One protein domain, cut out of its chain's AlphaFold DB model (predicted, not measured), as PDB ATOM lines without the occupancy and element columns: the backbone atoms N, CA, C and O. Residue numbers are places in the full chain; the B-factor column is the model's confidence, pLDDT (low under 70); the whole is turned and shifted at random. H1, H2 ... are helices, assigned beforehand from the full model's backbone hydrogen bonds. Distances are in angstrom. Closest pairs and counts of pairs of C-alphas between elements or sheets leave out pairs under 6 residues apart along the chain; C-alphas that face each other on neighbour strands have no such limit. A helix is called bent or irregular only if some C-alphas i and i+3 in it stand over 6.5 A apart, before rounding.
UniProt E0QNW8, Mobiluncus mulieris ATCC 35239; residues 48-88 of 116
ATOM      1  N   CYS A  48     172.910 163.206 151.066       64.75
ATOM      2  CA  CYS A  48     171.786 162.328 151.415       64.75
ATOM      3  C   CYS A  48     172.166 160.838 151.450       64.75
ATOM      4  O   CYS A  48     171.497 160.046 152.112       64.75
ATOM      5  N   TRP A  49     173.255 160.450 150.777       62.56
ATOM      6  CA  TRP A  49     173.697 159.057 150.673       62.56
ATOM      7  C   TRP A  49     174.032 158.422 152.027       62.56
ATOM      8  O   TRP A  49     173.782 157.234 152.213       62.56
ATOM      9  N   ASP A  50     174.511 159.229 152.980       70.69
ATOM     10  CA  ASP A  50     174.885 158.792 154.330       70.69
ATOM     11  C   ASP A  50     173.691 158.189 155.102       70.69
ATOM     12  O   ASP A  50     173.860 157.251 155.879       70.69
ATOM     13  N   ASN A  51     172.467 158.672 154.841       76.19
ATOM     14  CA  ASN A  51     171.237 158.157 155.455       76.19
ATOM     15  C   ASN A  51     170.374 157.322 154.494       76.19
ATOM     16  O   ASN A  51     169.475 156.609 154.939       76.19
ATOM     17  N   ALA A  52     170.649 157.366 153.186       79.56
ATOM     18  CA  ALA A  52     169.821 156.733 152.158       79.56
ATOM     19  C   ALA A  52     169.598 155.230 152.401       79.56
ATOM     20  O   ALA A  52     168.497 154.724 152.190       79.56
ATOM     21  N   MET A  53     170.613 154.516 152.903       80.25
ATOM     22  CA  MET A  53     170.490 153.097 153.267       80.25
ATOM     23  C   MET A  53     169.477 152.868 154.397       80.25
ATOM     24  O   MET A  53     168.647 151.961 154.315       80.25
ATOM     25  N   ALA A  54     169.517 153.698 155.444       81.25
ATOM     26  CA  ALA A  54     168.572 153.615 156.551       81.25
ATOM     27  C   ALA A  54     167.159 154.007 156.093       81.25
ATOM     28  O   ALA A  54     166.195 153.303 156.395       81.25
ATOM     29  N   GLU A  55     167.024 155.086 155.320       80.81
ATOM     30  CA  GLU A  55     165.740 155.535 154.769       80.81
ATOM     31  C   GLU A  55     165.107 154.490 153.847       80.81
ATOM     32  O   GLU A  55     163.909 154.222 153.955       80.81
ATOM     33  N   SER A  56     165.908 153.847 152.993       84.50
ATOM     34  CA  SER A  56     165.459 152.760 152.123       84.50
ATOM     35  C   SER A  56     164.925 151.585 152.940       84.50
ATOM     36  O   SER A  56     163.804 151.133 152.703       84.50
ATOM     37  N   PHE A  57     165.654 151.156 153.976       83.31
ATOM     38  CA  PHE A  57     165.188 150.105 154.878       83.31
ATOM     39  C   PHE A  57     163.850 150.463 155.541       83.31
ATOM     40  O   PHE A  57     162.916 149.661 155.527       83.31
ATOM     41  N   TRP A  58     163.725 151.676 156.089       79.81
ATOM     42  CA  TRP A  58     162.486 152.111 156.736       79.81
ATOM     43  C   TRP A  58     161.322 152.248 155.755       79.81
ATOM     44  O   TRP A  58     160.182 151.968 156.129       79.81
ATOM     45  N   SER A  59     161.589 152.663 154.518       82.56
ATOM     46  CA  SER A  59     160.593 152.715 153.447       82.56
ATOM     47  C   SER A  59     160.078 151.315 153.116       82.56
ATOM     48  O   SER A  59     158.869 151.080 153.154       82.56
ATOM     49  N   THR A  60     160.984 150.358 152.901       83.06
ATOM     50  CA  THR A  60     160.637 148.956 152.636       83.06
ATOM     51  C   THR A  60     159.861 148.350 153.800       83.06
ATOM     52  O   THR A  60     158.776 147.809 153.599       83.06
ATOM     53  N   LEU A  61     160.332 148.524 155.038       83.06
ATOM     54  CA  LEU A  61     159.641 148.018 156.223       83.06
ATOM     55  C   LEU A  61     158.224 148.593 156.345       83.06
ATOM     56  O   LEU A  61     157.282 147.878 156.679       83.06
ATOM     57  N   LYS A  62     158.025 149.883 156.070       79.62
ATOM     58  CA  LYS A  62     156.684 150.476 156.143       79.62
ATOM     59  C   LYS A  62     155.777 149.947 155.035       79.62
ATOM     60  O   LYS A  62     154.660 149.519 155.314       79.62
ATOM     61  N   ASN A  63     156.257 149.948 153.796       78.69
ATOM     62  CA  ASN A  63     155.438 149.657 152.621       78.69
ATOM     63  C   ASN A  63     155.156 148.168 152.422       78.69
ATOM     64  O   ASN A  63     154.073 147.794 151.965       78.69
ATOM     65  N   GLU A  64     156.122 147.315 152.743       74.38
ATOM     66  CA  GLU A  64     156.013 145.878 152.509       74.38
ATOM     67  C   GLU A  64     155.532 145.120 153.737       74.38
ATOM     68  O   GLU A  64     154.843 144.112 153.591       74.38
ATOM     69  N   PHE A  65     155.816 145.636 154.932       74.19
ATOM     70  CA  PHE A  65     155.436 144.992 156.178       74.19
ATOM     71  C   PHE A  65     154.336 145.783 156.894       74.19
ATOM     72  O   PHE A  65     153.184 145.355 156.944       74.19
ATOM     73  N   TYR A  66     154.628 146.983 157.393       73.06
ATOM     74  CA  TYR A  66     153.702 147.689 158.285       73.06
ATOM     75  C   TYR A  66     152.323 147.963 157.664       73.06
ATOM     76  O   TYR A  66     151.305 147.706 158.295       73.06
ATOM     77  N   HIS A  67     152.271 148.435 156.417       77.56
ATOM     78  CA  HIS A  67     151.015 148.755 155.735       77.56
ATOM     79  C   HIS A  67     150.266 147.528 155.198       77.56
ATOM     80  O   HIS A  67     149.085 147.637 154.869       77.56
ATOM     81  N   ARG A  68     150.918 146.361 155.107       75.06
ATOM     82  CA  ARG A  68     150.305 145.128 154.582       75.06
ATOM     83  C   ARG A  68     149.745 144.211 155.668       75.06
ATOM     84  O   ARG A  68     148.972 143.310 155.344       75.06
ATOM     85  N   PHE A  69     150.087 144.449 156.934       74.31
ATOM     86  CA  PHE A  69     149.622 143.663 158.076       74.31
ATOM     87  C   PHE A  69     148.798 144.515 159.049       74.31
ATOM     88  O   PHE A  69     149.201 145.603 159.449       74.31
ATOM     89  N   THR A  70     147.648 143.997 159.478       78.75
ATOM     90  CA  THR A  70     146.877 144.562 160.594       78.75
ATOM     91  C   THR A  70     147.280 143.866 161.885       78.75
ATOM     92  O   THR A  70     147.165 142.644 161.979       78.75
ATOM     93  N   TRP A  71     147.714 144.639 162.877       79.31
ATOM     94  CA  TRP A  71     148.175 144.122 164.164       79.31
ATOM     95  C   TRP A  71     147.115 144.371 165.239       79.31
ATOM     96  O   TRP A  71     146.814 145.535 165.507       79.31
ATOM     97  N   PRO A  72     146.561 143.320 165.864       81.19
ATOM     98  CA  PRO A  72     145.615 143.473 166.969       81.19
ATOM     99  C   PRO A  72     146.242 144.182 168.173       81.19
ATOM    100  O   PRO A  72     145.588 144.981 168.841       81.19
ATOM    101  N   THR A  73     147.529 143.930 168.433       85.38
ATOM    102  CA  THR A  73     148.252 144.541 169.549       85.38
ATOM    103  C   THR A  73     149.628 145.078 169.153       85.38
ATOM    104  O   THR A  73     150.302 144.599 168.237       85.38
ATOM    105  N   ARG A  74     150.118 146.058 169.924       82.19
ATOM    106  CA  ARG A  74     151.486 146.586 169.777       82.19
ATOM    107  C   ARG A  74     152.554 145.520 170.059       82.19
ATOM    108  O   ARG A  74     153.653 145.609 169.516       82.19
ATOM    109  N   ALA A  75     152.261 144.549 170.925       84.19
ATOM    110  CA  ALA A  75     153.179 143.457 171.245       84.19
ATOM    111  C   ALA A  75     153.391 142.538 170.035       84.19
ATOM    112  O   ALA A  75     154.535 142.240 169.692       84.19
ATOM    113  N   GLU A  76     152.312 142.177 169.340       76.00
ATOM    114  CA  GLU A  76     152.385 141.383 168.111       76.00
ATOM    115  C   GLU A  76     153.115 142.137 167.001       76.00
ATOM    116  O   GLU A  76     153.985 141.558 166.362       76.00
ATOM    117  N   ALA A  77     152.864 143.443 166.840       81.81
ATOM    118  CA  ALA A  77     153.597 144.262 165.872       81.81
ATOM    119  C   ALA A  77     155.114 144.248 166.129       81.81
ATOM    120  O   ALA A  77     155.908 144.084 165.204       81.81
ATOM    121  N   LYS A  78     155.536 144.370 167.397       82.25
ATOM    122  CA  LYS A  78     156.958 144.296 167.777       82.25
ATOM    123  C   LYS A  78     157.562 142.927 167.478       82.25
ATOM    124  O   LYS A  78     158.677 142.861 166.968       82.25
ATOM    125  N   GLN A  79     156.846 141.848 167.793       82.19
ATOM    126  CA  GLN A  79     157.305 140.494 167.480       82.19
ATOM    127  C   GLN A  79     157.375 140.255 165.972       82.19
ATOM    128  O   GLN A  79     158.313 139.615 165.512       82.19
ATOM    129  N   GLY A  80     156.423 140.792 165.211       80.50
ATOM    130  CA  GLY A  80     156.420 140.756 163.757       80.50
ATOM    131  C   GLY A  80     157.678 141.396 163.175       80.50
ATOM    132  O   GLY A  80     158.426 140.727 162.472       80.50
ATOM    133  N   VAL A  81     157.968 142.646 163.554       81.56
ATOM    134  CA  VAL A  81     159.184 143.352 163.107       81.56
ATOM    135  C   VAL A  81     160.458 142.596 163.505       81.56
ATOM    136  O   VAL A  81     161.399 142.533 162.725       81.56
ATOM    137  N   ALA A  82     160.501 141.993 164.699       78.25
ATOM    138  CA  ALA A  82     161.669 141.237 165.164       78.25
ATOM    139  C   ALA A  82     161.873 139.896 164.433       78.25
ATOM    140  O   ALA A  82     162.993 139.386 164.384       78.25
ATOM    141  N   ARG A  83     160.796 139.302 163.906       72.25
ATOM    142  CA  ARG A  83     160.827 138.043 163.147       72.25
ATOM    143  C   ARG A  83     161.069 138.254 161.657       72.25
ATOM    144  O   ARG A  83     161.440 137.287 160.994       72.25
ATOM    145  N   GLU A  84     160.860 139.468 161.149       65.31
ATOM    146  CA  GLU A  84     161.057 139.832 159.747       65.31
ATOM    147  C   GLU A  84     162.504 139.526 159.309       65.31
ATOM    148  O   GLU A  84     163.440 140.287 159.547       65.31
ATOM    149  N   LYS A  85     162.688 138.372 158.664       52.28
ATOM    150  CA  LYS A  85     163.874 138.016 157.883       52.28
ATOM    151  C   LYS A  85     163.463 138.134 156.416       52.28
ATOM    152  O   LYS A  85     162.904 137.185 155.880       52.28
ATOM    153  N   SER A  86     163.664 139.280 155.763       43.81
ATOM    154  CA  SER A  86     163.474 139.346 154.299       43.81
ATOM    155  C   SER A  86     164.397 138.308 153.634       43.81
ATOM    156  O   SER A  86     165.580 138.278 153.982       43.81
ATOM    157  N   PRO A  87     163.875 137.401 152.778       44.53
ATOM    158  CA  PRO A  87     163.129 137.729 151.561       44.53
ATOM    159  C   PRO A  87     161.720 137.098 151.504       44.53
ATOM    160  O   PRO A  87     161.494 135.965 151.922       44.53
ATOM    161  N   THR A  88     160.743 137.834 150.973       45.88
ATOM    162  CA  THR A  88     159.321 137.450 150.960       45.88
ATOM    163  C   THR A  88     158.979 136.344 149.943       45.88
ATOM    164  O   THR A  88     159.305 136.478 148.762       45.88
TER     165      THR A  88
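Overview. This is residues 48 to 88 of the 116 residues of a protein of Mobiluncus mulieris ATCC 35239 (UniProt E0QNW8). A long helix, H1, sticks out with its first half, residues 48 to 57 standing free, and after residue 66 a loop of 7 residues turns back into a shorter helix, H2, set obliquely near H1. Residues 84 to 88 form a tail after H2. The printed part has 41 residues with two named helices, H1 then H2, and no named strand; the class is all helix. It is loose, with a radius of gyration of the C-alphas of 11.7 A, and elongated, spanning 36 by 19 by 16 A.

Along the chain. H1, residues 49 to 66, begins at C-alpha 49 (173.697, 159.057, 150.673) and is 24.2 A long. It is irregular: C-alphas 50 and 53 are 7.3 A apart. H2, residues 74 to 83, is 14.3 A long and ends at C-alpha 83 (160.827, 138.043, 163.147).

Arrangement. H1 and H2 are near each other, with 7 pairs of C-alphas within 10 A and the closest at 8.0 A. The 7 residues between them make a short link. Every O i to N i+4 pair is within hydrogen-bond range in H2, and 12 of 14 are in H1.

Size, cuts and confidence. The C-alphas farthest apart, of Trp 49 and Pro 72, are 36.0 A apart. The printed part has no cut. Its mean pLDDT is 75.0, with residues 48 to 49 and 84 to 88 under 70.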